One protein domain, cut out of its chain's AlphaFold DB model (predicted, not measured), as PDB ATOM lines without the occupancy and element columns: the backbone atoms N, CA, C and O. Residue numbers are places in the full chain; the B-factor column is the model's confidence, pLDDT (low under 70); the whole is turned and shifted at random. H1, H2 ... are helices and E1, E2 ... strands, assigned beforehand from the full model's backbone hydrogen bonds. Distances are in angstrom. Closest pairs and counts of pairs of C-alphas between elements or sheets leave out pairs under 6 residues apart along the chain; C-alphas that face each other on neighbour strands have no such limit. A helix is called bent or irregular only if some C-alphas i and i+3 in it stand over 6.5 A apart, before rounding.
ATOM      1  N   HIS A  73      -8.025  35.349  26.877       93.44
ATOM      2  CA  HIS A  73      -6.663  35.413  26.358       93.44
ATOM      3  C   HIS A  73      -5.661  35.034  27.452       93.44
ATOM      4  O   HIS A  73      -5.933  35.223  28.638       93.44
ATOM      5  N   GLU A  74      -4.522  34.457  27.080       95.69
ATOM      6  CA  GLU A  74      -3.450  34.127  28.023       95.69
ATOM      7  C   GLU A  74      -2.095  34.013  27.318       95.69
ATOM      8  O   GLU A  74      -2.026  33.629  26.149       95.69
ATOM      9  N   LEU A  75      -1.019  34.328  28.042       97.62
ATOM     10  CA  LEU A  75       0.350  34.030  27.639       97.62
ATOM     11  C   LEU A  75       0.868  32.855  28.473       97.62
ATOM     12  O   LEU A  75       0.948  32.942  29.699       97.62
ATOM     13  N   TYR A  76       1.250  31.764  27.817       98.00
ATOM     14  CA  TYR A  76       1.851  30.603  28.469       98.00
ATOM     15  C   TYR A  76       3.338  30.497  28.137       98.00
ATOM     16  O   TYR A  76       3.709  30.594  26.969       98.00
ATOM     17  N   LYS A  77       4.183  30.231  29.136       97.75
ATOM     18  CA  LYS A  77       5.545  29.715  28.941       97.75
ATOM     19  C   LYS A  77       5.460  28.209  28.693       97.75
ATOM     20  O   LYS A  77       4.826  27.492  29.471       97.75
ATOM     21  N   PHE A  78       6.092  27.735  27.625       97.38
ATOM     22  CA  PHE A  78       6.200  26.310  27.340       97.38
ATOM     23  C   PHE A  78       7.386  25.704  28.101       97.38
ATOM     24  O   PHE A  78       8.519  26.179  28.001       97.38
ATOM     25  N   LEU A  79       7.118  24.651  28.871       95.31
ATOM     26  CA  LEU A  79       8.073  23.943  29.715       95.31
ATOM     27  C   LEU A  79       8.406  22.584  29.069       95.31
ATOM     28  O   LEU A  79       7.641  21.624  29.215       95.31
ATOM     29  N   PRO A  80       9.523  22.479  28.325       92.19
ATOM     30  CA  PRO A  80       9.932  21.218  27.718       92.19
ATOM     31  C   PRO A  80      10.355  20.224  28.805       92.19
ATOM     32  O   PRO A  80      11.017  20.589  29.777       92.19
ATOM     33  N   ILE A  81      10.007  18.951  28.622       92.19
ATOM     34  CA  ILE A  81      10.433  17.864  29.508       92.19
ATOM     35  C   ILE A  81      11.463  17.032  28.726       92.19
ATOM     36  O   ILE A  81      11.120  16.563  27.645       92.19
ATOM     37  N   PRO A  82      12.693  16.797  29.233       84.81
ATOM     38  CA  PRO A  82      13.792  16.180  28.469       84.81
ATOM     39  C   PRO A  82      13.506  14.829  27.785       84.81
ATOM     40  O   PRO A  82      14.245  14.433  26.891       84.81
ATOM     41  N   LEU A  83      12.458  14.109  28.199       86.12
ATOM     42  CA  LEU A  83      12.041  12.820  27.626       86.12
ATOM     43  C   LEU A  83      10.715  12.888  26.849       86.12
ATOM     44  O   LEU A  83      10.318  11.906  26.226       86.12
ATOM     45  N   VAL A  84      10.027  14.028  26.891       87.12
ATOM     46  CA  VAL A  84       8.773  14.280  26.177       87.12
ATOM     47  C   VAL A  84       9.110  15.235  25.049       87.12
ATOM     48  O   VAL A  84       9.085  16.453  25.213       87.12
ATOM     49  N   VAL A  85       9.490  14.660  23.913       88.31
ATOM     50  CA  VAL A  85       9.916  15.433  22.742       88.31
ATOM     51  C   VAL A  85       8.950  15.313  21.579       88.31
ATOM     52  O   VAL A  85       9.013  16.141  20.681       88.31
ATOM     53  N   SER A  86       8.061  14.312  21.585       92.06
ATOM     54  CA  SER A  86       7.097  14.133  20.506       92.06
ATOM     55  C   SER A  86       5.777  14.835  20.794       92.06
ATOM     56  O   SER A  86       5.239  14.730  21.900       92.06
ATOM     57  N   LYS A  87       5.197  15.460  19.764       89.88
ATOM     58  CA  LYS A  87       3.918  16.180  19.862       89.88
ATOM     59  C   LYS A  87       2.775  15.359  20.457       89.88
ATOM     60  O   LYS A  87       1.977  15.875  21.232       89.88
ATOM     61  N   ASN A  88       2.740  14.051  20.205       91.50
ATOM     62  CA  ASN A  88       1.695  13.166  20.737       91.50
ATOM     63  C   ASN A  88       1.738  13.011  22.266       91.50
ATOM     64  O   ASN A  88       0.782  12.516  22.857       91.50
ATOM     65  N   GLN A  89       2.842  13.401  22.903       91.94
ATOM     66  CA  GLN A  89       3.066  13.238  24.335       91.94
ATOM     67  C   GLN A  89       2.875  14.544  25.118       91.94
ATOM     68  O   GLN A  89       2.882  14.510  26.348       91.94
ATOM     69  N   PHE A  90       2.706  15.684  24.437       94.31
ATOM     70  CA  PHE A  90       2.539  16.962  25.118       94.31
ATOM     71  C   PHE A  90       1.218  17.042  25.877       94.31
ATOM     72  O   PHE A  90       0.171  16.589  25.405       94.31
ATOM     73  N   THR A  91       1.256  17.670  27.048       93.56
ATOM     74  CA  THR A  91       0.080  17.891  27.898       93.56
ATOM     75  C   THR A  91      -0.073  19.368  28.249       93.56
ATOM     76  O   THR A  91       0.857  20.164  28.107       93.56
ATOM     77  N   ALA A  92      -1.254  19.751  28.743       94.88
ATOM     78  CA  ALA A  92      -1.515  21.120  29.186       94.88
ATOM     79  C   ALA A  92      -0.628  21.568  30.362       94.88
ATOM     80  O   ALA A  92      -0.483  22.768  30.593       94.88
ATOM     81  N   ASP A  93       0.001  20.644  31.086       94.56
ATOM     82  CA  ASP A  93       0.885  20.971  32.211       94.56
ATOM     83  C   ASP A  93       2.208  21.591  31.758       94.56
ATOM     84  O   ASP A  93       2.792  22.385  32.490       94.56
ATOM     85  N   GLN A  94       2.626  21.332  30.515       96.25
ATOM     86  CA  GLN A  94       3.782  21.994  29.908       96.25
ATOM     87  C   GLN A  94       3.504  23.455  29.528       96.25
ATOM     88  O   GLN A  94       4.409  24.144  29.080       96.25
ATOM     89  N   PHE A  95       2.280  23.950  29.712       97.19
ATOM     90  CA  PHE A  95       1.898  25.335  29.450       97.19
ATOM     91  C   PHE A  95       1.646  26.031  30.788       97.19
ATOM     92  O   PHE A  95       0.545  25.979  31.345       97.19
ATOM     93  N   ALA A  96       2.683  26.652  31.343       96.38
ATOM     94  CA  ALA A  96       2.577  27.421  32.577       96.38
ATOM     95  C   ALA A  96       2.152  28.854  32.256       96.38
ATOM     96  O   ALA A  96       2.646  29.431  31.293       96.38
ATOM     97  N   VAL A  97       1.243  29.443  33.040       96.12
ATOM     98  CA  VAL A  97       0.913  30.871  32.886       96.12
ATOM     99  C   VAL A  97       2.200  31.670  33.062       96.12
ATOM    100  O   VAL A  97       2.936  31.455  34.023       96.12
ATOM    101  N   ALA A  98       2.496  32.540  32.103       96.00
ATOM    102  CA  ALA A  98       3.709  33.329  32.128       96.00
ATOM    103  C   ALA A  98       3.617  34.398  33.223       96.00
ATOM    104  O   ALA A  98       2.636  35.137  33.315       96.00
ATOM    105  N   THR A  99       4.656  34.480  34.046       93.88
ATOM    106  CA  THR A  99       4.796  35.492  35.092       93.88
ATOM    107  C   THR A  99       6.208  36.088  35.052       93.88
ATOM    108  O   THR A  99       7.122  35.448  34.513       93.88
ATOM    109  N   PRO A 100       6.426  37.301  35.589       90.12
ATOM    110  CA  PRO A 100       7.754  37.919  35.615       90.12
ATOM    111  C   PRO A 100       8.818  37.068  36.322       90.12
ATOM    112  O   PRO A 100       9.995  37.163  35.991       90.12
ATOM    113  N   GLU A 101       8.419  36.235  37.287       85.31
ATOM    114  CA  GLU A 101       9.332  35.439  38.121       85.31
ATOM    115  C   GLU A 101       9.861  34.187  37.416       85.31
ATOM    116  O   GLU A 101      10.885  33.643  37.819       85.31
ATOM    117  N   VAL A 102       9.164  33.713  36.380       79.25
ATOM    118  CA  VAL A 102       9.511  32.471  35.674       79.25
ATOM    119  C   VAL A 102      10.284  32.718  34.378       79.25
ATOM    120  O   VAL A 102      10.465  31.770  33.616       79.25
ATOM    121  N   LYS A 103      10.714  33.957  34.093       85.50
ATOM    122  CA  LYS A 103      11.472  34.307  32.877       85.50
ATOM    123  C   LYS A 103      12.983  34.196  33.085       85.50
ATOM    124  O   LYS A 103      13.508  34.584  34.127       85.50
ATOM    125  N   ASP A 104      13.675  33.721  32.062       87.69
ATOM    126  CA  ASP A 104      15.130  33.632  32.008       87.69
ATOM    127  C   ASP A 104      15.723  34.831  31.246       87.69
ATOM    128  O   ASP A 104      15.038  35.554  30.517       87.69
ATOM    129  N   ASN A 105      17.032  35.058  31.376       88.56
ATOM    130  CA  ASN A 105      17.732  36.099  30.614       88.56
ATOM    131  C   ASN A 105      18.100  35.619  29.196       88.56
ATOM    132  O   ASN A 105      19.268  35.611  28.808       88.56
ATOM    133  N   LYS A 106      17.104  35.146  28.443       92.88
ATOM    134  CA  LYS A 106      17.232  34.738  27.037       92.88
ATOM    135  C   LYS A 106      16.240  35.514  26.172       92.88
ATOM    136  O   LYS A 106      15.218  35.961  26.689       92.88
ATOM    137  N   PRO A 107      16.479  35.677  24.865       95.56
ATOM    138  CA  PRO A 107      15.438  36.153  23.965       95.56
ATOM    139  C   PRO A 107      14.230  35.202  23.978       95.56
ATOM    140  O   PRO A 107      14.372  33.991  24.163       95.56
ATOM    141  N   LYS A 108      13.035  35.753  23.788       97.25
ATOM    142  CA  LYS A 108      11.766  35.031  23.877       97.25
ATOM    143  C   LYS A 108      11.157  34.886  22.497       97.25
ATOM    144  O   LYS A 108      11.054  35.868  21.772       97.25
ATOM    145  N   ILE A 109      10.696  33.693  22.156       98.12
ATOM    146  CA  ILE A 109       9.834  33.453  21.000       98.12
ATOM    147  C   ILE A 109       8.405  33.329  21.519       98.12
ATOM    148  O   ILE A 109       8.132  32.483  22.363       98.12
ATOM    149  N   VAL A 110       7.491  34.157  21.022       98.56
ATOM    150  CA  VAL A 110       6.060  34.098  21.327       98.56
ATOM    151  C   VAL A 110       5.321  33.619  20.085       98.56
ATOM    152  O   VAL A 110       5.281  34.305  19.061       98.56
ATOM    153  N   LEU A 111       4.723  32.437  20.186       98.56
ATOM    154  CA  LEU A 111       3.887  31.846  19.148       98.56
ATOM    155  C   LEU A 111       2.487  32.468  19.193       98.56
ATOM    156  O   LEU A 111       1.803  32.371  20.212       98.56
ATOM    157  N   VAL A 112       2.047  33.079  18.093       97.88
ATOM    158  CA  VAL A 112       0.728  33.726  17.979       97.88
ATOM    159  C   VAL A 112      -0.107  32.979  16.944       97.88
ATOM    160  O   VAL A 112       0.145  33.074  15.741       97.88
ATOM    161  N   HIS A 113      -1.082  32.194  17.411       94.56
ATOM    162  CA  HIS A 113      -1.881  31.334  16.535       94.56
ATOM    163  C   HIS A 113      -2.831  32.121  15.616       94.56
ATOM    164  O   HIS A 113      -3.092  33.310  15.816       94.56
ATOM    165  N   GLY A 114      -3.326  31.429  14.587       88.00
ATOM    166  CA  GLY A 114      -4.352  31.939  13.680       88.00
ATOM    167  C   GLY A 114      -5.757  31.809  14.266       88.00
ATOM    168  O   GLY A 114      -5.936  31.663  15.465       88.00
ATOM    169  N   TRP A 115      -6.769  31.849  13.417       83.56
ATOM    170  CA  TRP A 115      -8.162  31.735  13.843       83.56
ATOM    171  C   TRP A 115      -8.533  30.326  14.373       83.56
ATOM    172  O   TRP A 115      -8.061  29.329  13.828       83.56
ATOM    173  N   ASP A 116      -9.379  30.254  15.415       84.75
ATOM    174  CA  ASP A 116     -10.077  29.039  15.870       84.75
ATOM    175  C   ASP A 116     -11.499  28.961  15.285       84.75
ATOM    176  O   ASP A 116     -12.412  29.684  15.697       84.75
ATOM    177  N   PHE A 117     -11.694  28.011  14.368       70.19
ATOM    178  CA  PHE A 117     -12.920  27.812  13.594       70.19
ATOM    179  C   PHE A 117     -14.181  27.552  14.414       70.19
ATOM    180  O   PHE A 117     -15.295  27.764  13.934       70.19
ATOM    181  N   LYS A 118     -14.023  27.094  15.655       74.00
ATOM    182  CA  LYS A 118     -15.137  26.726  16.533       74.00
ATOM    183  C   LYS A 118     -15.553  27.887  17.436       74.00
ATOM    184  O   LYS A 118     -16.613  27.834  18.069       74.00
ATOM    185  N   GLU A 119     -14.731  28.928  17.525       77.25
ATOM    186  CA  GLU A 119     -14.919  30.009  18.477       77.25
ATOM    187  C   GLU A 119     -15.900  31.071  17.966       77.25
ATOM    188  O   GLU A 119     -15.780  31.597  16.861       77.25
ATOM    189  N   LYS A 120     -16.867  31.432  18.815       75.56
ATOM    190  CA  LYS A 120     -17.822  32.515  18.573       75.56
ATOM    191  C   LYS A 120     -17.716  33.578  19.656       75.56
ATOM    192  O   LYS A 120     -17.430  33.290  20.817       75.56
ATOM    193  N   ASN A 121     -18.071  34.801  19.284       68.56
ATOM    194  CA  ASN A 121     -18.033  35.972  20.153       68.56
ATOM    195  C   ASN A 121     -18.878  35.806  21.431       68.56
ATOM    196  O   ASN A 121     -18.446  36.178  22.517       68.56
ATOM    197  N   ILE A 122     -20.030  35.145  21.327       67.50
ATOM    198  CA  ILE A 122     -20.927  34.869  22.460       67.50
ATOM    199  C   ILE A 122     -20.476  33.709  23.361       67.50
ATOM    200  O   ILE A 122     -21.117  33.448  24.375       67.50
ATOM    201  N   ASN A 123     -19.419  32.972  23.004       77.12
ATOM    202  CA  ASN A 123     -18.979  31.840  23.816       77.12
ATOM    203  C   ASN A 123     -18.377  32.345  25.139       77.12
ATOM    204  O   ASN A 123     -17.623  33.327  25.123       77.12
ATOM    205  N   PRO A 124     -18.629  31.674  26.276       78.12
ATOM    206  CA  PRO A 124     -17.943  31.996  27.523       78.12
ATOM    207  C   PRO A 124     -16.421  31.794  27.379       78.12
ATOM    208  O   PRO A 124     -15.983  31.070  26.478       78.12
ATOM    209  N   PRO A 125     -15.593  32.422  28.236       82.25
ATOM    210  CA  PRO A 125     -14.156  32.184  28.246       82.25
ATOM    211  C   PRO A 125     -13.855  30.697  28.415       82.25
ATOM    212  O   PRO A 125     -14.482  30.008  29.221       82.25
ATOM    213  N   THR A 126     -12.888  30.218  27.647       86.25
ATOM    214  CA  THR A 126     -12.496  28.812  27.639       86.25
ATOM    215  C   THR A 126     -11.527  28.503  28.778       86.25
ATOM    216  O   THR A 126     -10.781  29.373  29.252       86.25
ATOM    217  N   ASP A 127     -11.541  27.253  29.242       90.38
ATOM    218  CA  ASP A 127     -10.580  26.775  30.232       90.38
ATOM    219  C   ASP A 127      -9.169  26.604  29.636       90.38
ATOM    220  O   ASP A 127      -8.942  26.703  28.426       90.38
ATOM    221  N   LYS A 128      -8.192  26.333  30.511       93.00
ATOM    222  CA  LYS A 128      -6.795  26.110  30.117       93.00
ATOM    223  C   LYS A 128      -6.649  24.974  29.094       93.00
ATOM    224  O   LYS A 128      -5.835  25.097  28.185       93.00
ATOM    225  N   PHE A 129      -7.388  23.876  29.238       92.81
ATOM    226  CA  PHE A 129      -7.235  22.704  28.372       92.81
ATOM    227  C   PHE A 129      -7.682  23.010  26.947       92.81
ATOM    228  O   PHE A 129      -6.981  22.667  25.999       92.81
ATOM    229  N   THR A 130      -8.795  23.722  26.806       91.00
ATOM    230  CA  THR A 130      -9.321  24.172  25.517       91.00
ATOM    231  C   THR A 130      -8.362  25.162  24.853       91.00
ATOM    232  O   THR A 130      -7.970  24.967  23.705       91.00
ATOM    233  N   LYS A 131      -7.879  26.161  25.605       92.19
ATOM    234  CA  LYS A 131      -6.858  27.116  25.140       92.19
ATOM    235  C   LYS A 131      -5.596  26.423  24.625       92.19
ATOM    236  O   LYS A 131      -5.106  26.736  23.543       92.19
ATOM    237  N   VAL A 132      -5.074  25.460  25.388       94.19
ATOM    238  CA  VAL A 132      -3.893  24.689  24.985       94.19
ATOM    239  C   VAL A 132      -4.190  23.813  23.771       94.19
ATOM    240  O   VAL A 132      -3.356  23.749  22.875       94.19
ATOM    241  N   SER A 133      -5.359  23.174  23.701       91.88
ATOM    242  CA  SER A 133      -5.758  22.392  22.524       91.88
ATOM    243  C   SER A 133      -5.695  23.241  21.254       91.88
ATOM    244  O   SER A 133      -5.059  22.840  20.284       91.88
ATOM    245  N   ASN A 134      -6.252  24.453  21.290       90.06
ATOM    246  CA  ASN A 134      -6.243  25.377  20.154       90.06
ATOM    247  C   ASN A 134      -4.823  25.803  19.751       90.06
ATOM    248  O   ASN A 134      -4.485  25.851  18.569       90.06
ATOM    249  N   LEU A 135      -3.960  26.078  20.734       94.38
ATOM    250  CA  LEU A 135      -2.548  26.375  20.479       94.38
ATOM    251  C   LEU A 135      -1.845  25.206  19.784       94.38
ATOM    252  O   LEU A 135      -1.097  25.411  18.828       94.38
ATOM    253  N   ARG A 136      -2.105  23.986  20.252       93.75
ATOM    254  CA  ARG A 136      -1.497  22.757  19.744       93.75
ATOM    255  C   ARG A 136      -1.960  22.385  18.341       93.75
ATOM    256  O   ARG A 136      -1.130  21.941  17.553       93.75
ATOM    257  N   GLU A 137      -3.218  22.662  17.988       90.06
ATOM    258  CA  GLU A 137      -3.725  22.500  16.615       90.06
ATOM    259  C   GLU A 137      -2.882  23.288  15.588       90.06
ATOM    260  O   GLU A 137      -2.741  22.851  14.448       90.06
ATOM    261  N   THR A 138      -2.280  24.418  15.987       90.38
ATOM    262  CA  THR A 138      -1.394  25.218  15.118       90.38
ATOM    263  C   THR A 138       0.093  24.901  15.310       90.38
ATOM    264  O   THR A 138       0.853  24.907  14.345       90.38
ATOM    265  N   TRP A 139       0.533  24.676  16.550       95.88
ATOM    266  CA  TRP A 139       1.950  24.778  16.916       95.88
ATOM    267  C   TRP A 139       2.631  23.467  17.311       95.88
ATOM    268  O   TRP A 139       3.820  23.506  17.618       95.88
ATOM    269  N   ASP A 140       1.950  22.319  17.278       94.69
ATOM    270  CA  ASP A 140       2.527  21.032  17.708       94.69
ATOM    271  C   ASP A 140       3.872  20.705  17.033       94.69
ATOM    272  O   ASP A 140       4.797  20.253  17.707       94.69
ATOM    273  N   ASP A 141       4.026  21.010  15.741       94.00
ATOM    274  CA  ASP A 141       5.298  20.803  15.039       94.00
ATOM    275  C   ASP A 141       6.407  21.723  15.580       94.00
ATOM    276  O   ASP A 141       7.527  21.277  15.805       94.00
ATOM    277  N   VAL A 142       6.110  22.996  15.861       95.00
ATOM    278  CA  VAL A 142       7.093  23.929  16.445       95.00
ATOM    279  C   VAL A 142       7.464  23.516  17.869       95.00
ATOM    280  O   VAL A 142       8.634  23.595  18.244       95.00
ATOM    281  N   LEU A 143       6.496  23.039  18.654       96.62
ATOM    282  CA  LEU A 143       6.720  22.540  20.012       96.62
ATOM    283  C   LEU A 143       7.597  21.279  20.018       96.62
ATOM    284  O   LEU A 143       8.473  21.141  20.873       96.62
ATOM    285  N   GLU A 144       7.394  20.377  19.052       95.31
ATOM    286  CA  GLU A 144       8.215  19.178  18.847       95.31
ATOM    287  C   GLU A 144       9.644  19.560  18.450       95.31
ATOM    288  O   GLU A 144      10.595  19.137  19.104       95.31
ATOM    289  N   MET A 145       9.806  20.446  17.464       94.25
ATOM    290  CA  MET A 145      11.118  20.951  17.049       94.25
ATOM    291  C   MET A 145      11.868  21.647  18.194       94.25
ATOM    292  O   MET A 145      13.072  21.439  18.365       94.25
ATOM    293  N   TYR A 146      11.158  22.438  19.004       95.94
ATOM    294  CA  TYR A 146      11.725  23.087  20.183       95.94
ATOM    295  C   TYR A 146      12.144  22.070  21.249       95.94
ATOM    296  O   TYR A 146      13.258  22.149  21.752       95.94
ATOM    297  N   SER A 147      11.300  21.080  21.552       95.81
ATOM    298  CA  SER A 147      11.595  20.044  22.558       95.81
ATOM    299  C   SER A 147      12.719  19.096  22.130       95.81
ATOM    300  O   SER A 147      13.452  18.585  22.970       95.81
ATOM    301  N   GLN A 148      12.891  18.885  20.824       94.62
ATOM    302  CA  GLN A 148      14.037  18.176  20.245       94.62
ATOM    303  C   GLN A 148      15.314  19.033  20.215       94.62
ATOM    304  O   GLN A 148      16.365  18.547  19.797       94.62
ATOM    305  N   ASN A 149      15.232  20.298  20.642       94.19
ATOM    306  CA  ASN A 149      16.312  21.278  20.595       94.19
ATOM    307  C   ASN A 149      16.963  21.365  19.202       94.19
ATOM    308  O   ASN A 149      18.187  21.491  19.083       94.19
ATOM    309  N   LEU A 150      16.152  21.275  18.138       91.62
ATOM    310  CA  LEU A 150      16.651  21.392  16.769       91.62
ATOM    311  C   LEU A 150      17.360  22.739  16.598       91.62
ATOM    312  O   LEU A 150      16.866  23.775  17.044       91.62
ATOM    313  N   SER A 151      18.553  22.707  16.003       91.31
ATOM    314  CA  SER A 151      19.428  23.880  15.848       91.31
ATOM    315  C   SER A 151      19.694  24.653  17.156       91.31
ATOM    316  O   SER A 151      19.933  25.857  17.135       91.31
ATOM    317  N   GLY A 152      19.625  23.994  18.320       92.50
ATOM    318  CA  GLY A 152      19.922  24.620  19.612       92.50
ATOM    319  C   GLY A 152      18.863  25.605  20.126       92.50
ATOM    320  O   GLY A 152      19.137  26.341  21.078       92.50
ATOM    321  N   VAL A 153      17.658  25.639  19.541       92.44
ATOM    322  CA  VAL A 153      16.628  26.640  19.876       92.44
ATOM    323  C   VAL A 153      16.257  26.669  21.364       92.44
ATOM    324  O   VAL A 153      16.165  27.749  21.939       92.44
ATOM    325  N   GLN A 154      16.106  25.518  22.022       94.06
ATOM    326  CA  GLN A 154      15.744  25.441  23.445       94.06
ATOM    327  C   GLN A 154      16.857  25.986  24.346       94.06
ATOM    328  O   GLN A 154      16.624  26.501  25.443       94.06
ATOM    329  N   SER A 155      18.102  25.867  23.888       93.25
ATOM    330  CA  SER A 155      19.259  26.397  24.605       93.25
ATOM    331  C   SER A 155      19.349  27.917  24.462       93.25
ATOM    332  O   SER A 155      19.692  28.591  25.436       93.25
ATOM    333  N   SER A 156      18.971  28.450  23.301       95.06
ATOM    334  CA  SER A 156      19.131  29.863  22.940       95.06
ATOM    335  C   SER A 156      17.931  30.748  23.282       95.06
ATOM    336  O   SER A 156      18.117  31.930  23.557       95.06
ATOM    337  N   TYR A 157      16.718  30.193  23.303       96.38
ATOM    338  CA  TYR A 157      15.474  30.949  23.441       96.38
ATOM    339  C   TYR A 157      14.571  30.371  24.526       96.38
ATOM    340  O   TYR A 157      14.595  29.176  24.810       96.38
ATOM    341  N   GLU A 158      13.729  31.226  25.096       97.19
ATOM    342  CA  GLU A 158      12.524  30.787  25.797       97.19
ATOM    343  C   GLU A 158      11.351  30.719  24.819       97.19
ATOM    344  O   GLU A 158      11.197  31.607  23.977       97.19
ATOM    345  N   LEU A 159      10.494  29.707  24.955       97.94
ATOM    346  CA  LEU A 159       9.295  29.574  24.133       97.94
ATOM    347  C   LEU A 159       8.033  29.910  24.926       97.94
ATOM    348  O   LEU A 159       7.767  29.349  25.988       97.94
ATOM    349  N   TYR A 160       7.235  30.801  24.359       98.50
ATOM    350  CA  TYR A 160       5.945  31.236  24.858       98.50
ATOM    351  C   TYR A 160       4.881  31.050  23.782       98.50
ATOM    352  O   TYR A 160       5.167  31.024  22.588       98.50
ATOM    353  N   THR A 161       3.627  30.954  24.201       98.31
ATOM    354  CA  THR A 161       2.461  30.839  23.323       98.31
ATOM    355  C   THR A 161       1.395  31.810  23.795       98.31
ATOM    356  O   THR A 161       1.106  31.886  24.988       98.31
ATOM    357  N   PHE A 162       0.828  32.579  22.873       98.12
ATOM    358  CA  PHE A 162      -0.253  33.511  23.159       98.12
ATOM    359  C   PHE A 162      -1.545  33.002  22.539       98.12
ATOM    360  O   PHE A 162      -1.598  32.750  21.334       98.12
ATOM    361  N   THR A 163      -2.580  32.881  23.365       95.50
ATOM    362  CA  THR A 163      -3.940  32.558  22.933       95.50
ATOM    363  C   THR A 163      -4.880  33.716  23.208       95.50
ATOM    364  O   THR A 163      -4.679  34.474  24.159       95.50
ATOM    365  N   TYR A 164      -5.897  33.863  22.369       94.06
ATOM    366  CA  TYR A 164      -6.825  34.983  22.396       94.06
ATOM    367  C   TYR A 164      -8.168  34.605  21.773       94.06
ATOM    368  O   TYR A 164      -8.276  33.599  21.072       94.06
ATOM    369  N   ARG A 165      -9.180  35.450  22.000       90.25
ATOM    370  CA  ARG A 165     -10.489  35.331  21.361       90.25
ATOM    371  C   ARG A 165     -10.391  35.768  19.906       90.25
ATOM    372  O   ARG A 165     -10.539  36.943  19.583       90.25
ATOM    373  N   THR A 166     -10.147  34.810  19.034       88.50
ATOM    374  CA  THR A 166     -10.027  34.983  17.587       88.50
ATOM    375  C   THR A 166     -11.275  35.559  16.913       88.50
ATOM    376  O   THR A 166     -11.164  36.173  15.860       88.50
ATOM    377  N   SER A 167     -12.452  35.399  17.520       84.12
ATOM    378  CA  SER A 167     -13.712  35.995  17.037       84.12
ATOM    379  C   SER A 167     -13.846  37.509  17.290       84.12
ATOM    380  O   SER A 167     -14.657  38.175  16.633       84.12
ATOM    381  N   ASP A 168     -13.042  38.070  18.194       84.31
ATOM    382  CA  ASP A 168     -13.014  39.506  18.497       84.31
ATOM    383  C   ASP A 168     -12.080  40.260  17.531       84.31
ATOM    384  O   ASP A 168     -11.231  39.653  16.876       84.31
ATOM    385  N   TYR A 169     -12.217  41.584  17.464       85.12
ATOM    386  CA  TYR A 169     -11.422  42.458  16.604       85.12
ATOM    387  C   TYR A 169      -9.916  42.230  16.772       85.12
ATOM    388  O   TYR A 169      -9.397  42.053  17.884       85.12
ATOM    389  N   VAL A 170      -9.188  42.312  15.659       86.94
ATOM    390  CA  VAL A 170      -7.725  42.224  15.628       86.94
ATOM    391  C   VAL A 170      -7.104  43.296  16.521       86.94
ATOM    392  O   VAL A 170      -6.138  43.003  17.223       86.94
ATOM    393  N   GLU A 171      -7.682  44.500  16.555       86.25
ATOM    394  CA  GLU A 171      -7.218  45.600  17.408       86.25
ATOM    395  C   GLU A 171      -7.282  45.244  18.900       86.25
ATOM    396  O   GLU A 171      -6.288  45.370  19.620       86.25
ATOM    397  N   ASN A 172      -8.421  44.711  19.356       88.88
ATOM    398  CA  ASN A 172      -8.608  44.280  20.743       88.88
ATOM    399  C   ASN A 172      -7.612  43.183  21.122       88.88
ATOM    400  O   ASN A 172      -7.019  43.206  22.203       88.88
ATOM    401  N   ASN A 173      -7.397  42.225  20.223       93.81
ATOM    402  CA  ASN A 173      -6.446  41.143  20.436       93.81
ATOM    403  C   ASN A 173      -4.991  41.629  20.409       93.81
ATOM    404  O   ASN A 173      -4.179  41.159  21.207       93.81
ATOM    405  N   GLY A 174      -4.670  42.610  19.564       95.06
ATOM    406  CA  GLY A 174      -3.371  43.276  19.537       95.06
ATOM    407  C   GLY A 174      -3.081  44.012  20.841       95.06
ATOM    408  O   GLY A 174      -2.006  43.842  21.416       95.06
ATOM    409  N   ARG A 175      -4.065  44.754  21.366       95.44
ATOM    410  CA  ARG A 175      -3.975  45.378  22.692       95.44
ATOM    411  C   ARG A 175      -3.716  44.341  23.786       95.44
ATOM    412  O   ARG A 175      -2.795  44.505  24.578       95.44
ATOM    413  N   ARG A 176      -4.493  43.256  23.828       96.12
ATOM    414  CA  ARG A 176      -4.339  42.194  24.842       96.12
ATOM    415  C   ARG A 176      -2.973  41.521  24.778       96.12
ATOM    416  O   ARG A 176      -2.390  41.232  25.822       96.12
ATOM    417  N   LEU A 177      -2.459  41.287  23.568       97.88
ATOM    418  CA  LEU A 177      -1.110  40.767  23.378       97.88
ATOM    419  C   LEU A 177      -0.089  41.720  24.002       97.88
ATOM    420  O   LEU A 177       0.677  41.292  24.861       97.88
ATOM    421  N   ILE A 178      -0.097  43.003  23.629       97.50
ATOM    422  CA  ILE A 178       0.907  43.936  24.149       97.50
ATOM    423  C   ILE A 178       0.763  44.180  25.658       97.50
ATOM    424  O   ILE A 178       1.772  44.258  26.353       97.50
ATOM    425  N   ASP A 179      -0.459  44.195  26.192       96.56
ATOM    426  CA  ASP A 179      -0.709  44.309  27.632       96.56
ATOM    427  C   ASP A 179      -0.096  43.121  28.399       96.56
ATOM    428  O   ASP A 179       0.562  43.317  29.424       96.56
ATOM    429  N   LYS A 180      -0.237  41.888  27.882       96.94
ATOM    430  CA  LYS A 180       0.411  40.695  28.455       96.94
ATOM    431  C   LYS A 180       1.932  40.771  28.364       96.94
ATOM    432  O   LYS A 180       2.605  40.469  29.348       96.94
ATOM    433  N   LEU A 181       2.472  41.189  27.218       97.38
ATOM    434  CA  LEU A 181       3.917  41.335  27.041       97.38
ATOM    435  C   LEU A 181       4.490  42.372  28.016       97.38
ATOM    436  O   LEU A 181       5.446  42.061  28.715       97.38
ATOM    437  N   ASN A 182       3.881  43.552  28.144       95.62
ATOM    438  CA  ASN A 182       4.339  44.591  29.072       95.62
ATOM    439  C   ASN A 182       4.217  44.191  30.547       95.62
ATOM    440  O   ASN A 182       5.006  44.642  31.375       95.62
ATOM    441  N   GLY A 183       3.212  43.382  30.889       94.81
ATOM    442  CA  GLY A 183       3.014  42.903  32.256       94.81
ATOM    443  C   GLY A 183       4.068  41.890  32.713       94.81
ATOM    444  O   GLY A 183       4.209  41.670  33.913       94.81
ATOM    445  N   ILE A 184       4.787  41.268  31.774       95.44
ATOM    446  CA  ILE A 184       5.708  40.152  32.042       95.44
ATOM    447  C   ILE A 184       7.153  40.521  31.694       95.44
ATOM    448  O   ILE A 184       8.081  40.155  32.419       95.44
ATOM    449  N   PHE A 185       7.343  41.243  30.594       96.06
ATOM    450  CA  PHE A 185       8.641  41.567  30.024       96.06
ATOM    451  C   PHE A 185       9.009  43.034  30.246       96.06
ATOM    452  O   PHE A 185       8.174  43.939  30.171       96.06
ATOM    453  N   THR A 186      10.291  43.262  30.509       94.62
ATOM    454  CA  THR A 186      10.886  44.587  30.691       94.62
ATOM    455  C   THR A 186      11.504  45.076  29.377       94.62
ATOM    456  O   THR A 186      11.757  44.258  28.499       94.62
ATOM    457  N   PRO A 187      11.807  46.379  29.225       93.31
ATOM    458  CA  PRO A 187      12.427  46.908  27.999       93.31
ATOM    459  C   PRO A 187      13.768  46.266  27.595       93.31
ATOM    460  O   PRO A 187      14.178  46.362  26.441       93.31
ATOM    461  N   ASP A 188      14.458  45.610  28.534       93.12
ATOM    462  CA  ASP A 188      15.695  44.864  28.263       93.12
ATOM    463  C   ASP A 188      15.437  43.480  27.638       93.12
ATOM    464  O   ASP A 188      16.337  42.876  27.052       93.12
ATOM    465  N   ASP A 189      14.214  42.955  27.764       94.94
ATOM    466  CA  ASP A 189      13.823  41.695  27.149       94.94
ATOM    467  C   ASP A 189      13.619  41.865  25.637       94.94
ATOM    468  O   ASP A 189      13.132  42.883  25.148       94.94
ATOM    469  N   LYS A 190      13.944  40.809  24.886       94.25
ATOM    470  CA  LYS A 190      13.758  40.749  23.435       94.25
ATOM    471  C   LYS A 190      12.722  39.703  23.076       94.25
ATOM    472  O   LYS A 190      12.937  38.519  23.337       94.25
ATOM    473  N   VAL A 191      11.613  40.144  22.490       97.06
ATOM    474  CA  VAL A 191      10.490  39.298  22.086       97.06
ATOM    475  C   VAL A 191      10.425  39.189  20.568       97.06
ATOM    476  O   VAL A 191      10.375  40.180  19.845       97.06
ATOM    477  N   ILE A 192      10.371  37.951  20.106       97.50
ATOM    478  CA  ILE A 192      10.216  37.547  18.719       97.50
ATOM    479  C   ILE A 192       8.804  37.015  18.568       97.50
ATOM    480  O   ILE A 192       8.465  36.000  19.176       97.50
ATOM    481  N   LEU A 193       7.978  37.661  17.755       97.75
ATOM    482  CA  LEU A 193       6.653  37.129  17.454       97.75
ATOM    483  C   LEU A 193       6.755  36.185  16.258       97.75
ATOM    484  O   LEU A 193       7.101  36.623  15.165       97.75
ATOM    485  N   LEU A 194       6.427  34.906  16.442       97.12
ATOM    486  CA  LEU A 194       6.210  33.971  15.338       97.12
ATOM    487  C   LEU A 194       4.707  33.771  15.180       97.12
ATOM    488  O   LEU A 194       4.057  33.131  16.005       97.12
ATOM    489  N   ALA A 195       4.146  34.361  14.135       95.62
ATOM    490  CA  ALA A 195       2.712  34.532  14.015       95.62
ATOM    491  C   ALA A 195       2.154  33.847  12.765       95.62
ATOM    492  O   ALA A 195       2.699  33.980  11.671       95.62
ATOM    493  N   HIS A 196       1.048  33.122  12.917       92.38
ATOM    494  CA  HIS A 196       0.406  32.392  11.826       92.38
ATOM    495  C   HIS A 196      -0.925  33.034  11.430       92.38
ATOM    496  O   HIS A 196      -1.749  33.341  12.291       92.38
ATOM    497  N   SER A 197      -1.169  33.186  10.125       90.06
ATOM    498  CA  SER A 197      -2.431  33.680   9.565       90.06
ATOM    499  C   SER A 197      -2.867  34.995  10.241       90.06
ATOM    500  O   SER A 197      -2.076  35.944  10.286       90.06
ATOM    501  N   MET A 198      -4.080  35.058  10.800       89.50
ATOM    502  CA  MET A 198      -4.605  36.201  11.559       89.50
ATOM    503  C   MET A 198      -3.695  36.643  12.714       89.50
ATOM    504  O   MET A 198      -3.611  37.837  12.997       89.50
ATOM    505  N   GLY A 199      -2.939  35.728  13.322       93.56
ATOM    506  CA  GLY A 199      -1.991  36.053  14.383       93.56
ATOM    507  C   GLY A 199      -0.953  37.096  13.962       93.56
ATOM    508  O   GLY A 199      -0.501  37.882  14.791       93.56
ATOM    509  N   GLY A 200      -0.591  37.165  12.676       90.38
ATOM    510  CA  GLY A 200       0.328  38.196  12.183       90.38
ATOM    511  C   GLY A 200      -0.297  39.590  12.118       90.38
ATOM    512  O   GLY A 200       0.405  40.580  12.325       90.38
ATOM    513  N   LEU A 201      -1.614  39.684  11.896       89.88
ATOM    514  CA  LEU A 201      -2.348  40.945  12.020       89.88
ATOM    515  C   LEU A 201      -2.435  41.371  13.488       89.88
ATOM    516  O   LEU A 201      -2.192  42.535  13.792       89.88
ATOM    517  N   VAL A 202      -2.679  40.421  14.396       95.38
ATOM    518  CA  VAL A 202      -2.666  40.653  15.851       95.38
ATOM    519  C   VAL A 202      -1.294  41.145  16.313       95.38
ATOM    520  O   VAL A 202      -1.206  42.153  17.011       95.38
ATOM    521  N   GLY A 203      -0.209  40.501  15.871       93.94
ATOM    522  CA  GLY A 203       1.160  40.924  16.173       93.94
ATOM    523  C   GLY A 203       1.481  42.321  15.638       93.94
ATOM    524  O   GLY A 203       2.048  43.143  16.356       93.94
ATOM    525  N   ARG A 204       1.066  42.634  14.403       92.50
ATOM    526  CA  ARG A 204       1.200  43.986  13.838       92.50
ATOM    527  C   ARG A 204       0.398  45.009  14.644       92.50
ATOM    528  O   ARG A 204       0.917  46.083  14.931       92.50
ATOM    529  N   SER A 205      -0.839  44.683  15.011       91.62
ATOM    530  CA  SER A 205      -1.674  45.556  15.832       91.62
ATOM    531  C   SER A 205      -1.028  45.818  17.189       91.62
ATOM    532  O   SER A 205      -1.009  46.965  17.614       91.62
ATOM    533  N   ALA A 206      -0.455  44.801  17.839       95.31
ATOM    534  CA  ALA A 206       0.254  44.937  19.111       95.31
ATOM    535  C   ALA A 206       1.470  45.874  19.010       95.31
ATOM    536  O   ALA A 206       1.653  46.732  19.870       95.31
ATOM    537  N   LEU A 207       2.264  45.748  17.939       92.69
ATOM    538  CA  LEU A 207       3.456  46.569  17.705       92.69
ATOM    539  C   LEU A 207       3.141  48.071  17.622       92.69
ATOM    540  O   LEU A 207       3.894  48.884  18.157       92.69
ATOM    541  N   TYR A 208       2.042  48.432  16.952       88.75
ATOM    542  CA  TYR A 208       1.625  49.826  16.750       88.75
ATOM    543  C   TYR A 208       0.627  50.338  17.795       88.75
ATOM    544  O   TYR A 208       0.251  51.508  17.755       88.75
ATOM    545  N   HIS A 209       0.176  49.486  18.717       92.56
ATOM    546  CA  HIS A 209      -0.804  49.878  19.719       92.56
ATOM    547  C   HIS A 209      -0.205  50.906  20.692       92.56
ATOM    548  O   HIS A 209       0.950  50.792  21.098       92.56
ATOM    549  N   ALA A 210      -1.009  51.875  21.139       90.88
ATOM    550  CA  ALA A 210      -0.562  52.934  22.054       90.88
ATOM    551  C   ALA A 210      -0.023  52.401  23.398       90.88
ATOM    552  O   ALA A 210       0.798  53.047  24.043       90.88
ATOM    553  N   ASN A 211      -0.459  51.203  23.800       91.94
ATOM    554  CA  ASN A 211       0.039  50.526  24.999       91.94
ATOM    555  C   ASN A 211       1.426  49.899  24.811       91.94
ATOM    556  O   ASN A 211       1.960  49.403  25.789       91.94
ATOM    557  N   ASN A 212       2.042  49.894  23.624       91.50
ATOM    558  CA  ASN A 212       3.413  49.401  23.452       91.50
ATOM    559  C   ASN A 212       4.438  50.368  24.074       91.50
ATOM    560  O   ASN A 212       5.112  51.123  23.378       91.50
ATOM    561  N   THR A 213       4.524  50.372  25.404       90.62
ATOM    562  CA  THR A 213       5.380  51.283  26.170       90.62
ATOM    563  C   THR A 213       6.741  50.689  26.494       90.62
ATOM    564  O   THR A 213       7.696  51.446  26.649       90.62
ATOM    565  N   ASN A 214       6.843  49.360  26.617       91.94
ATOM    566  CA  ASN A 214       8.112  48.707  26.938       91.94
ATOM    567  C   ASN A 214       8.954  48.422  25.683       91.94
ATOM    568  O   ASN A 214      10.133  48.125  25.828       91.94
ATOM    569  N   ASP A 215       8.365  48.508  24.481       91.06
ATOM    570  CA  ASP A 215       9.022  48.275  23.182       91.06
ATOM    571  C   ASP A 215       9.798  46.944  23.119       91.06
ATOM    572  O   ASP A 215      10.906  46.850  22.596       91.06
ATOM    573  N   VAL A 216       9.207  45.890  23.694       94.56
ATOM    574  CA  VAL A 216       9.854  44.571  23.846       94.56
ATOM    575  C   VAL A 216       9.866  43.745  22.558       94.56
ATOM    576  O   VAL A 216      10.619  42.776  22.459       94.56
ATOM    577  N   ILE A 217       9.017  44.082  21.580       95.25
ATOM    578  CA  ILE A 217       8.912  43.359  20.305       95.25
ATOM    579  C   ILE A 217      10.092  43.762  19.415       95.25
ATOM    580  O   ILE A 217      10.108  44.846  18.841       95.25
ATOM    581  N   ASP A 218      11.063  42.863  19.273       93.62
ATOM    582  CA  ASP A 218      12.273  43.095  18.480       93.62
ATOM    583  C   ASP A 218      12.027  42.816  16.988       93.62
ATOM    584  O   ASP A 218      12.467  43.576  16.127       93.62
ATOM    585  N   PHE A 219      11.282  41.748  16.671       89.06
ATOM    586  CA  PHE A 219      10.853  41.435  15.306       89.06
ATOM    587  C   PHE A 219       9.633  40.508  15.250       89.06
ATOM    588  O   PHE A 219       9.293  39.815  16.211       89.06
ATOM    589  N   ILE A 220       8.977  40.497  14.086       91.81
ATOM    590  CA  ILE A 220       7.796  39.681  13.794       91.81
ATOM    591  C   ILE A 220       8.072  38.838  12.545       91.81
ATOM    592  O   ILE A 220       8.366  39.375  11.479       91.81
ATOM    593  N   VAL A 221       7.927  37.523  12.671       92.81
ATOM    594  CA  VAL A 221       7.949  36.552  11.573       92.81
ATOM    595  C   VAL A 221       6.518  36.097  11.320       92.81
ATOM    596  O   VAL A 221       5.848  35.646  12.249       92.81
ATOM    597  N   THR A 222       6.041  36.195  10.078       87.62
ATOM    598  CA  THR A 222       4.661  35.825   9.738       87.62
ATOM    599  C   THR A 222       4.562  34.681   8.738       87.62
ATOM    600  O   THR A 222       5.302  34.589   7.757       87.62
ATOM    601  N   LEU A 223       3.612  33.783   8.998       87.56
ATOM    602  CA  LEU A 223       3.338  32.589   8.206       87.56
ATOM    603  C   LEU A 223       1.927  32.702   7.625       87.56
ATOM    604  O   LEU A 223       0.943  32.564   8.350       87.56
ATOM    605  N   GLY A 224       1.814  32.980   6.323       80.56
ATOM    606  CA  GLY A 224       0.513  33.054   5.644       80.56
ATOM    607  C   GLY A 224      -0.423  34.175   6.124       80.56
ATOM    608  O   GLY A 224      -1.638  34.032   6.021       80.56
ATOM    609  N   THR A 225       0.104  35.278   6.668       83.88
ATOM    610  CA  THR A 225      -0.719  36.393   7.169       83.88
ATOM    611  C   THR A 225      -1.379  37.188   6.033       83.88
ATOM    612  O   THR A 225      -0.677  37.676   5.143       83.88
ATOM    613  N   PRO A 226      -2.713  37.382   6.063       82.12
ATOM    614  CA  PRO A 226      -3.440  38.101   5.020       82.12
ATOM    615  C   PRO A 226      -3.406  39.622   5.251       82.12
ATOM    616  O   PRO A 226      -4.412  40.229   5.605       82.12
ATOM    617  N   TYR A 227      -2.254  40.269   5.047       73.44
ATOM    618  CA  TYR A 227      -2.097  41.718   5.290       73.44
ATOM    619  C   TYR A 227      -3.036  42.625   4.483       73.44
ATOM    620  O   TYR A 227      -3.279  43.755   4.899       73.44
ATOM    621  N   LEU A 228      -3.540  42.148   3.343       69.00
ATOM    622  CA  LEU A 228      -4.475  42.868   2.469       69.00
ATOM    623  C   LEU A 228      -5.903  42.295   2.538       69.00
ATOM    624  O   LEU A 228      -6.732  42.569   1.668       69.00
ATOM    625  N   GLY A 229      -6.173  41.471   3.551       62.28
ATOM    626  CA  GLY A 229      -7.332  40.591   3.601       62.28
ATOM    627  C   GLY A 229      -7.137  39.338   2.744       62.28
ATOM    628  O   GLY A 229      -6.138  39.173   2.040       62.28
ATOM    629  N   SER A 230      -8.085  38.414   2.835       61.00
ATOM    630  CA  SER A 230      -8.053  37.139   2.113       61.00
ATOM    631  C   SER A 230      -9.056  37.159   0.946       61.00
ATOM    632  O   SER A 230     -10.170  37.612   1.116       61.00
TER     633      SER A 230
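AT A GLANCE: This is residues 73 to 230 of the 310 residues of the protein "PGAP1-like protein" of Leptospira alstonii serovar Pingchang str. 80-412 (UniProt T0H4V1). A strongly twisted sheet of six strands makes the core, with helices over both faces: H3 and H4 cover one face, and the long, kinked helix H1 covers the other, giving three layers. The short helix H2 follows H1 at a corner and is not on the sheet, and long loops, residues 79 to 94 and 113 to 127, join E1 to E2 and E3 to H1. The printed part has 158 residues with four named helices and six named strands, in the order E1 E2 E3 H1 H2 E4 H3 E5 H4 E6, and its class is mixed, helices and strands. The mixed sheet runs E2 E1 E4 E3 E5 E6. The whole is compact and rounded, with a radius of gyration of the C-alphas of 14.7 A and spans of 39 by 36 by 28 A.

IN THESE COORDINATES: Find C-alpha 74 at (-3.450, 34.127, 28.023); there E1 begins, residues 74 to 78, 12.4 A long. Next come E2, residues 95 to 97, and E3, residues 108 to 112, 12.6 A. H1, residues 128 to 147, starts at C-alpha 128, (-6.795, 26.110, 30.117), and spans 20.8 A; it has a kink of 85 degrees near residue 139 and is irregular, with C-alphas 138 and 141 8.0 A apart. H2, residues 150 to 156, is irregular too: C-alphas 151 and 154 are 8.6 A apart. E4 takes residues 158 to 163, 16.8 A; H3, residues 170 to 184, 21.3 A; E5, residues 191 to 196, 16.0 A; H4, residues 198 to 208, 15.9 A. E6, residues 217 to 223, 17.1 A, ends at C-alpha 223, (3.338, 32.589, 8.206).

HOW THE PARTS SIT: Begin with the sheet at E1 and E2, a hairpin, where N 77 and O 96 are 2.8 A apart. E1 is also antiparallel to E4, with N 76 and O 161 at 2.8 A. From E4 the neighbours are parallel: look at N 111 and O 160 for E3, 2.8 A, N 112 and O 194 for E3 and E5, 2.9 A, and N 195 and O 221 for E5 and E6, 2.8 A. Two strand-helix-strand units, parallel neighbour strands with helices between, are E3, H1 H2, E4 and E5, H4, E6; E4, H3, E5 is a split one, with E3 between its strands. The three crossovers are right-handed. H1 is on the sheet at a height of 8.5 A, over E1, E4 and E3; the C-alphas of Lys 131 and Thr 163 are its closest to E4, 6.6 A. H3 and H4 are on the opposite face from H1, at heights of 7.7 A and 8.4 A. H4 runs along the strands, at 9 degrees to E5 on the local plane. H3 and H4 touch, closest at the C-alphas of Gly 174 and Ala 206, 4.0 A, at a steep tilt of 64 degrees, the same way. H1, with residues 146 to 147 alone, and H2 touch only at the corner, and only just, with 3 pairs of C-alphas within 8 A; the closest are those of Tyr 146 and Gln 154, 5.7 A. In H3 and H4 every O i to N i+4 pair is within hydrogen-bond range; in H1 13 of 16 are, and in H2 1 of 3, beside 3 of 4 O i to N i+3 pairs.

THE WHOLE: The two C-alphas farthest apart are those of Leu 83 and Leu 228, 42.5 A. The printed part has no cut. The links E1 to E2 and E3 to H1 are long. The mean pLDDT of the printed part is 91.0; look for values under 70 at residues 121 to 122 and 228 to 230.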